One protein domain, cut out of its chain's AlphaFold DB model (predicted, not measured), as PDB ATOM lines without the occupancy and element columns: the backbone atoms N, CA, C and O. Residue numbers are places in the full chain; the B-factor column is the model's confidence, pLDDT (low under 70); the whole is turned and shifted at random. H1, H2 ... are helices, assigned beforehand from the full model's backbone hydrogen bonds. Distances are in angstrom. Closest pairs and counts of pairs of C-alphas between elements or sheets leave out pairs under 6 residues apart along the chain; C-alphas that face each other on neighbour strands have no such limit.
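Overview. This is residues 4 to 71 of the 342 residues of an uncharacterized protein of Mytilus galloprovincialis (UniProt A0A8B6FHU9). H1, H2 and H3 cluster at one end, H4 and a looped link make the other, and residues 4 to 9 stick out. The printed part has 68 residues with four named helices and no named strand. It is all helix and loose, radius of gyration of the C-alphas 13.8 A, spans 44 by 25 by 18 A.

Along the chain. H1, residues 4 to 19, is 23.8 A long and begins at C-alpha 4 (96.144, 114.990, 77.962). H2 is residues 23 to 32 and H3 residues 39 to 45. H4, residues 59 to 69, ends at C-alpha 69 (56.809, 126.033, 70.989).

Arrangement. H2 and H3 form a hairpin, closest C-alphas Pro 23 and Leu 45, 6.5 A. Residues 10 to 14 of H1 only just touch H3, with 3 C-alpha pairs within 8 A. H4 touches no helix. H2 and H4 have every O i to N i+4 pair within hydrogen-bond range, H1 9 of 12, H3 2 of 3.

Size, cuts and confidence. A long link joins H3 to H4. Residues 4 to 11 are among those under pLDDT 70.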
ATOM      1  N   ASP A   4      96.308 115.956  76.870       30.42
ATOM      2  CA  ASP A   4      96.144 114.990  77.962       30.42
ATOM      3  C   ASP A   4      95.256 115.512  79.103       30.42
ATOM      4  O   ASP A   4      94.739 114.726  79.889       30.42
ATOM      5  N   LEU A   5      95.003 116.825  79.170       33.69
ATOM      6  CA  LEU A   5      94.124 117.410  80.191       33.69
ATOM      7  C   LEU A   5      92.632 117.228  79.865       33.69
ATOM      8  O   LEU A   5      91.835 117.032  80.774       33.69
ATOM      9  N   TYR A   6      92.253 117.229  78.581       33.12
ATOM     10  CA  TYR A   6      90.850 117.076  78.169       33.12
ATOM     11  C   TYR A   6      90.333 115.637  78.356       33.12
ATOM     12  O   TYR A   6      89.173 115.441  78.696       33.12
ATOM     13  N   TYR A   7      91.201 114.630  78.192       38.94
ATOM     14  CA  TYR A   7      90.849 113.221  78.430       38.94
ATOM     15  C   TYR A   7      90.900 112.828  79.915       38.94
ATOM     16  O   TYR A   7      90.135 111.966  80.338       38.94
ATOM     17  N   ALA A   8      91.744 113.486  80.720       43.81
ATOM     18  CA  ALA A   8      91.827 113.226  82.157       43.81
ATOM     19  C   ALA A   8      90.538 113.611  82.909       43.81
ATOM     20  O   ALA A   8      90.143 112.916  83.844       43.81
ATOM     21  N   GLU A   9      89.854 114.684  82.490       54.12
ATOM     22  CA  GLU A   9      88.576 115.103  83.083       54.12
ATOM     23  C   GLU A   9      87.444 114.101  82.776       54.12
ATOM     24  O   GLU A   9      86.691 113.738  83.680       54.12
ATOM     25  N   ASP A  10      87.369 113.571  81.550       62.66
ATOM     26  CA  ASP A  10      86.365 112.572  81.146       62.66
ATOM     27  C   ASP A  10      86.462 111.271  81.959       62.66
ATOM     28  O   ASP A  10      85.436 110.704  82.348       62.66
ATOM     29  N   ASP A  11      87.675 110.798  82.253       67.62
ATOM     30  CA  ASP A  11      87.891 109.560  83.011       67.62
ATOM     31  C   ASP A  11      87.541 109.705  84.497       67.62
ATOM     32  O   ASP A  11      87.007 108.769  85.102       67.62
ATOM     33  N   ILE A  12      87.774 110.885  85.081       70.25
ATOM     34  CA  ILE A  12      87.320 111.216  86.440       70.25
ATOM     35  C   ILE A  12      85.789 111.239  86.477       70.25
ATOM     36  O   ILE A  12      85.179 110.610  87.342       70.25
ATOM     37  N   ILE A  13      85.156 111.887  85.496       69.38
ATOM     38  CA  ILE A  13      83.693 111.972  85.400       69.38
ATOM     39  C   ILE A  13      83.073 110.578  85.236       69.38
ATOM     40  O   ILE A  13      82.061 110.285  85.868       69.38
ATOM     41  N   ARG A  14      83.673 109.689  84.431       77.00
ATOM     42  CA  ARG A  14      83.200 108.301  84.274       77.00
ATOM     43  C   ARG A  14      83.293 107.500  85.571       77.00
ATOM     44  O   ARG A  14      82.354 106.768  85.869       77.00
ATOM     45  N   LYS A  15      84.380 107.639  86.337       79.69
ATOM     46  CA  LYS A  15      84.542 106.961  87.635       79.69
ATOM     47  C   LYS A  15      83.511 107.440  88.659       79.69
ATOM     48  O   LYS A  15      82.872 106.611  89.297       79.69
ATOM     49  N   GLU A  16      83.280 108.747  88.750       77.88
ATOM     50  CA  GLU A  16      82.263 109.313  89.650       77.88
ATOM     51  C   GLU A  16      80.826 108.979  89.208       77.88
ATOM     52  O   GLU A  16      79.938 108.754  90.024       77.88
ATOM     53  N   LEU A  17      80.565 108.847  87.906       76.50
ATOM     54  CA  LEU A  17      79.260 108.392  87.411       76.50
ATOM     55  C   LEU A  17      78.941 106.927  87.749       76.50
ATOM     56  O   LEU A  17      77.772 106.545  87.699       76.50
ATOM     57  N   VAL A  18      79.947 106.111  88.083       80.12
ATOM     58  CA  VAL A  18      79.755 104.737  88.581       80.12
ATOM     59  C   VAL A  18      79.386 104.737  90.067       80.12
ATOM     60  O   VAL A  18      78.652 103.859  90.506       80.12
ATOM     61  N   THR A  19      79.846 105.718  90.850       79.38
ATOM     62  CA  THR A  19      79.558 105.809  92.293       79.38
ATOM     63  C   THR A  19      78.214 106.494  92.581       79.38
ATOM     64  O   THR A  19      77.539 106.165  93.563       79.38
ATOM     65  N   LEU A  20      77.777 107.411  91.714       78.69
ATOM     66  CA  LEU A  20      76.524 108.159  91.847       78.69
ATOM     67  C   LEU A  20      75.368 107.419  91.153       78.69
ATOM     68  O   LEU A  20      75.149 107.547  89.951       78.69
ATOM     69  N   HIS A  21      74.590 106.661  91.927       69.25
ATOM     70  CA  HIS A  21      73.544 105.777  91.395       69.25
ATOM     71  C   HIS A  21      72.185 106.474  91.207       69.25
ATOM     72  O   HIS A  21      71.345 106.005  90.439       69.25
ATOM     73  N   SER A  22      71.950 107.608  91.876       77.69
ATOM     74  CA  SER A  22      70.714 108.387  91.737       77.69
ATOM     75  C   SER A  22      70.892 109.598  90.807       77.69
ATOM     76  O   SER A  22      71.847 110.363  90.977       77.69
ATOM     77  N   PRO A  23      69.929 109.891  89.906       74.88
ATOM     78  CA  PRO A  23      69.907 111.134  89.126       74.88
ATOM     79  C   PRO A  23      69.996 112.404  89.987       74.88
ATOM     80  O   PRO A  23      70.561 113.413  89.561       74.88
ATOM     81  N   SER A  24      69.483 112.358  91.220       78.19
ATOM     82  CA  SER A  24      69.585 113.456  92.186       78.19
ATOM     83  C   SER A  24      71.027 113.664  92.660       78.19
ATOM     84  O   SER A  24      71.490 114.802  92.722       78.19
ATOM     85  N   GLN A  25      71.757 112.576  92.923       80.00
ATOM     86  CA  GLN A  25      73.169 112.605  93.324       80.00
ATOM     87  C   GLN A  25      74.063 113.104  92.180       80.00
ATOM     88  O   GLN A  25      74.855 114.024  92.384       80.00
ATOM     89  N   ILE A  26      73.863 112.588  90.960       79.44
ATOM     90  CA  ILE A  26      74.590 113.032  89.756       79.44
ATOM     91  C   ILE A  26      74.358 114.529  89.513       79.44
ATOM     92  O   ILE A  26      75.286 115.262  89.172       79.44
ATOM     93  N   ARG A  27      73.126 115.017  89.718       80.69
ATOM     94  CA  ARG A  27      72.787 116.433  89.523       80.69
ATOM     95  C   ARG A  27      73.443 117.344  90.558       80.69
ATOM     96  O   ARG A  27      73.939 118.401  90.174       80.69
ATOM     97  N   LEU A  28      73.450 116.954  91.832       79.69
ATOM     98  CA  LEU A  28      74.102 117.709  92.908       79.69
ATOM     99  C   LEU A  28      75.612 117.808  92.683       79.69
ATOM    100  O   LEU A  28      76.161 118.910  92.683       79.69
ATOM    101  N   TRP A  29      76.254 116.677  92.398       82.19
ATOM    102  CA  TRP A  29      77.679 116.618  92.093       82.19
ATOM    103  C   TRP A  29      78.032 117.463  90.858       82.19
ATOM    104  O   TRP A  29      78.880 118.352  90.914       82.19
ATOM    105  N   ALA A  30      77.295 117.299  89.754       76.81
ATOM    106  CA  ALA A  30      77.532 118.078  88.542       76.81
ATOM    107  C   ALA A  30      77.283 119.585  88.734       76.81
ATOM    108  O   ALA A  30      77.888 120.405  88.044       76.81
ATOM    109  N   GLN A  31      76.392 119.977  89.646       75.69
ATOM    110  CA  GLN A  31      76.173 121.380  89.988       75.69
ATOM    111  C   GLN A  31      77.347 121.961  90.787       75.69
ATOM    112  O   GLN A  31      77.761 123.081  90.483       75.69
ATOM    113  N   GLN A  32      77.892 121.206  91.746       75.75
ATOM    114  CA  GLN A  32      79.068 121.590  92.538       75.75
ATOM    115  C   GLN A  32      80.320 121.752  91.668       75.75
ATOM    116  O   GLN A  32      81.080 122.696  91.859       75.75
ATOM    117  N   HIS A  33      80.484 120.892  90.660       71.06
ATOM    118  CA  HIS A  33      81.636 120.909  89.754       71.06
ATOM    119  C   HIS A  33      81.405 121.699  88.452       71.06
ATOM    120  O   HIS A  33      82.251 121.694  87.565       71.06
ATOM    121  N   HIS A  34      80.270 122.393  88.308       73.31
ATOM    122  CA  HIS A  34      79.898 123.139  87.093       73.31
ATOM    123  C   HIS A  34      79.826 122.297  85.796       73.31
ATOM    124  O   HIS A  34      79.905 122.829  84.690       73.31
ATOM    125  N   LEU A  35      79.565 120.994  85.915       76.56
ATOM    126  CA  LEU A  35      79.517 120.012  84.825       76.56
ATOM    127  C   LEU A  35      78.098 119.720  84.302       76.56
ATOM    128  O   LEU A  35      77.898 118.791  83.528       76.56
ATOM    129  N   LEU A  36      77.082 120.517  84.658       66.12
ATOM    130  CA  LEU A  36      75.688 120.304  84.206       66.12
ATOM    131  C   LEU A  36      75.495 120.364  82.676       66.12
ATOM    132  O   LEU A  36      74.449 119.965  82.163       66.12
ATOM    133  N   SER A  37      76.452 120.922  81.935       63.31
ATOM    134  CA  SER A  37      76.477 120.915  80.465       63.31
ATOM    135  C   SER A  37      77.512 119.954  79.880       63.31
ATOM    136  O   SER A  37      77.669 119.923  78.662       63.31
ATOM    137  N   HIS A  38      78.226 119.204  80.722       74.31
ATOM    138  CA  HIS A  38      79.231 118.246  80.284       74.31
ATOM    139  C   HIS A  38      78.565 117.094  79.511       74.31
ATOM    140  O   HIS A  38      77.544 116.592  79.983       74.31
ATOM    141  N   PRO A  39      79.099 116.644  78.358       66.50
ATOM    142  CA  PRO A  39      78.453 115.641  77.504       66.50
ATOM    143  C   PRO A  39      78.030 114.356  78.232       66.50
ATOM    144  O   PRO A  39      76.887 113.931  78.092       66.50
ATOM    145  N   LEU A  40      78.910 113.797  79.072       72.12
ATOM    146  CA  LEU A  40      78.638 112.576  79.850       72.12
ATOM    147  C   LEU A  40      77.533 112.767  80.907       72.12
ATOM    148  O   LEU A  40      76.746 111.864  81.178       72.12
ATOM    149  N   ILE A  41      77.445 113.966  81.487       70.75
ATOM    150  CA  ILE A  41      76.410 114.319  82.467       70.75
ATOM    151  C   ILE A  41      75.087 114.620  81.767       70.75
ATOM    152  O   ILE A  41      74.020 114.258  82.263       70.75
ATOM    153  N   PHE A  42      75.151 115.259  80.599       70.06
ATOM    154  CA  PHE A  42      73.993 115.533  79.765       70.06
ATOM    155  C   PHE A  42      73.302 114.235  79.358       70.06
ATOM    156  O   PHE A  42      72.094 114.133  79.515       70.06
ATOM    157  N   GLU A  43      74.048 113.228  78.910       73.56
ATOM    158  CA  GLU A  43      73.491 111.922  78.544       73.56
ATOM    159  C   GLU A  43      72.705 111.271  79.695       73.56
ATOM    160  O   GLU A  43      71.613 110.755  79.481       73.56
ATOM    161  N   ARG A  44      73.206 111.379  80.933       71.75
ATOM    162  CA  ARG A  44      72.591 110.787  82.135       71.75
ATOM    163  C   ARG A  44      71.434 111.597  82.733       71.75
ATOM    164  O   ARG A  44      70.606 111.026  83.435       71.75
ATOM    165  N   LEU A  45      71.386 112.917  82.520       77.38
ATOM    166  CA  LEU A  45      70.430 113.825  83.181       77.38
ATOM    167  C   LEU A  45      69.519 114.602  82.227       77.38
ATOM    168  O   LEU A  45      68.728 115.435  82.695       77.38
ATOM    169  N   CYS A  46      69.653 114.410  80.913       78.31
ATOM    170  CA  CYS A  46      68.842 115.144  79.957       78.31
ATOM    171  C   CYS A  46      67.360 114.785  80.090       78.31
ATOM    172  O   CYS A  46      66.970 113.655  80.363       78.31
ATOM    173  N   LEU A  47      66.529 115.803  79.907       77.44
ATOM    174  CA  LEU A  47      65.081 115.721  79.923       77.44
ATOM    175  C   LEU A  47      64.609 115.954  78.496       77.44
ATOM    176  O   LEU A  47      64.865 117.023  77.929       77.44
ATOM    177  N   THR A  48      63.972 114.950  77.914       77.31
ATOM    178  CA  THR A  48      63.428 114.997  76.558       77.31
ATOM    179  C   THR A  48      62.076 115.697  76.547       77.31
ATOM    180  O   THR A  48      61.318 115.655  77.519       77.31
ATOM    181  N   CYS A  49      61.775 116.380  75.446       73.00
ATOM    182  CA  CYS A  49      60.412 116.795  75.174       73.00
ATOM    183  C   CYS A  49      59.606 115.584  74.692       73.00
ATOM    184  O   CYS A  49      60.074 114.789  73.894       73.00
ATOM    185  N   ASP A  50      58.378 115.467  75.169       76.19
ATOM    186  CA  ASP A  50      57.363 114.506  74.715       76.19
ATOM    187  C   ASP A  50      56.719 114.893  73.373       76.19
ATOM    188  O   ASP A  50      56.075 114.071  72.736       76.19
ATOM    189  N   LEU A  51      56.894 116.145  72.945       64.56
ATOM    190  CA  LEU A  51      56.315 116.705  71.723       64.56
ATOM    191  C   LEU A  51      57.352 116.900  70.593       64.56
ATOM    192  O   LEU A  51      56.965 117.228  69.476       64.56
ATOM    193  N   CYS A  52      58.662 116.746  70.860       70.88
ATOM    194  CA  CYS A  52      59.723 116.680  69.832       70.88
ATOM    195  C   CYS A  52      61.049 116.106  70.353       70.88
ATOM    196  O   CYS A  52      61.268 115.988  71.553       70.88
ATOM    197  N   ASP A  53      62.013 115.918  69.452       75.31
ATOM    198  CA  ASP A  53      63.320 115.305  69.736       75.31
ATOM    199  C   ASP A  53      64.339 116.208  70.464       75.31
ATOM    200  O   ASP A  53      65.549 115.963  70.428       75.31
ATOM    201  N   LYS A  54      63.903 117.295  71.115       67.38
ATOM    202  CA  LYS A  54      64.816 118.181  71.855       67.38
ATOM    203  C   LYS A  54      65.014 117.714  73.293       67.38
ATOM    204  O   LYS A  54      64.052 117.548  74.038       67.38
ATOM    205  N   SER A  55      66.278 117.639  73.709       77.88
ATOM    206  CA  SER A  55      66.672 117.317  75.084       77.88
ATOM    207  C   SER A  55      67.295 118.516  75.794       77.88
ATOM    208  O   SER A  55      68.024 119.313  75.198       77.88
ATOM    209  N   PHE A  56      67.042 118.635  77.096       79.94
ATOM    210  CA  PHE A  56      67.480 119.762  77.915       79.94
ATOM    211  C   PHE A  56      68.133 119.280  79.206       79.94
ATOM    212  O   PHE A  56      67.648 118.364  79.855       79.94
ATOM    213  N   ASN A  57      69.193 119.951  79.650       73.19
ATOM    214  CA  ASN A  57      69.875 119.618  80.908       73.19
ATOM    215  C   ASN A  57      69.212 120.197  82.166       73.19
ATOM    216  O   ASN A  57      69.696 119.990  83.278       73.19
ATOM    217  N   ARG A  58      68.139 120.981  82.013       74.75
ATOM    218  CA  ARG A  58      67.426 121.622  83.123       74.75
ATOM    219  C   ARG A  58      65.914 121.544  82.899       74.75
ATOM    220  O   ARG A  58      65.471 121.927  81.814       74.75
ATOM    221  N   PRO A  59      65.118 121.188  83.927       75.81
ATOM    222  CA  PRO A  59      63.655 121.161  83.831       75.81
ATOM    223  C   PRO A  59      63.075 122.497  83.360       75.81
ATOM    224  O   PRO A  59      62.247 122.533  82.460       75.81
ATOM    225  N   ALA A  60      63.593 123.613  83.884       79.75
ATOM    226  CA  ALA A  60      63.150 124.952  83.497       79.75
ATOM    227  C   ALA A  60      63.368 125.261  82.002       79.75
ATOM    228  O   ALA A  60      62.615 126.034  81.415       79.75
ATOM    229  N   LYS A  61      64.394 124.671  81.369       81.44
ATOM    230  CA  LYS A  61      64.661 124.855  79.936       81.44
ATOM    231  C   LYS A  61      63.714 124.019  79.076       81.44
ATOM    232  O   LYS A  61      63.248 124.536  78.065       81.44
ATOM    233  N   LEU A  62      63.392 122.796  79.504       82.38
ATOM    234  CA  LEU A  62      62.359 121.976  78.869       82.38
ATOM    235  C   LEU A  62      60.974 122.627  78.997       82.38
ATOM    236  O   LEU A  62      60.261 122.738  78.006       82.38
ATOM    237  N   LEU A  63      60.622 123.136  80.180       80.31
ATOM    238  CA  LEU A  63      59.357 123.840  80.394       80.31
ATOM    239  C   LEU A  63      59.254 125.083  79.501       80.31
ATOM    240  O   LEU A  63      58.292 125.223  78.756       80.31
ATOM    241  N   ALA A  64      60.280 125.941  79.487       78.94
ATOM    242  CA  ALA A  64      60.296 127.112  78.610       78.94
ATOM    243  C   ALA A  64      60.221 126.729  77.121       78.94
ATOM    244  O   ALA A  64      59.613 127.436  76.317       78.94
ATOM    245  N   HIS A  65      60.832 125.610  76.732       83.81
ATOM    246  CA  HIS A  65      60.695 125.081  75.382       83.81
ATOM    247  C   HIS A  65      59.245 124.694  75.068       83.81
ATOM    248  O   HIS A  65      58.730 125.145  74.045       83.81
ATOM    249  N   LYS A  66      58.581 123.941  75.955       74.94
ATOM    250  CA  LYS A  66      57.181 123.537  75.778       74.94
ATOM    251  C   LYS A  66      56.245 124.737  75.664       74.94
ATOM    252  O   LYS A  66      55.531 124.878  74.672       74.94
ATOM    253  N   GLN A  67      56.370 125.656  76.617       77.62
ATOM    254  CA  GLN A  67      55.595 126.893  76.684       77.62
ATOM    255  C   GLN A  67      55.726 127.715  75.397       77.62
ATOM    256  O   GLN A  67      54.746 128.183  74.830       77.62
ATOM    257  N   THR A  68      56.946 127.871  74.880       73.69
ATOM    258  CA  THR A  68      57.181 128.724  73.705       73.69
ATOM    259  C   THR A  68      56.841 128.070  72.373       73.69
ATOM    260  O   THR A  68      56.531 128.792  71.418       73.69
ATOM    261  N   LYS A  69      56.969 126.745  72.262       75.56
ATOM    262  CA  LYS A  69      56.809 126.033  70.989       75.56
ATOM    263  C   LYS A  69      55.431 125.429  70.790       75.56
ATOM    264  O   LYS A  69      54.962 125.480  69.661       75.56
ATOM    265  N   TYR A  70      54.794 124.939  71.846       69.94
ATOM    266  CA  TYR A  70      53.508 124.247  71.735       69.94
ATOM    267  C   TYR A  70      52.366 125.041  72.352       69.94
ATOM    268  O   TYR A  70      51.291 125.101  71.777       69.94
ATOM    269  N   GLU A  71      52.611 125.732  73.464       73.00
ATOM    270  CA  GLU A  71      51.576 126.546  74.120       73.00
ATOM    271  C   GLU A  71      51.534 127.984  73.578       73.00
ATOM    272  O   GLU A  71      50.719 128.798  74.005       73.00
TER     273      GLU A  71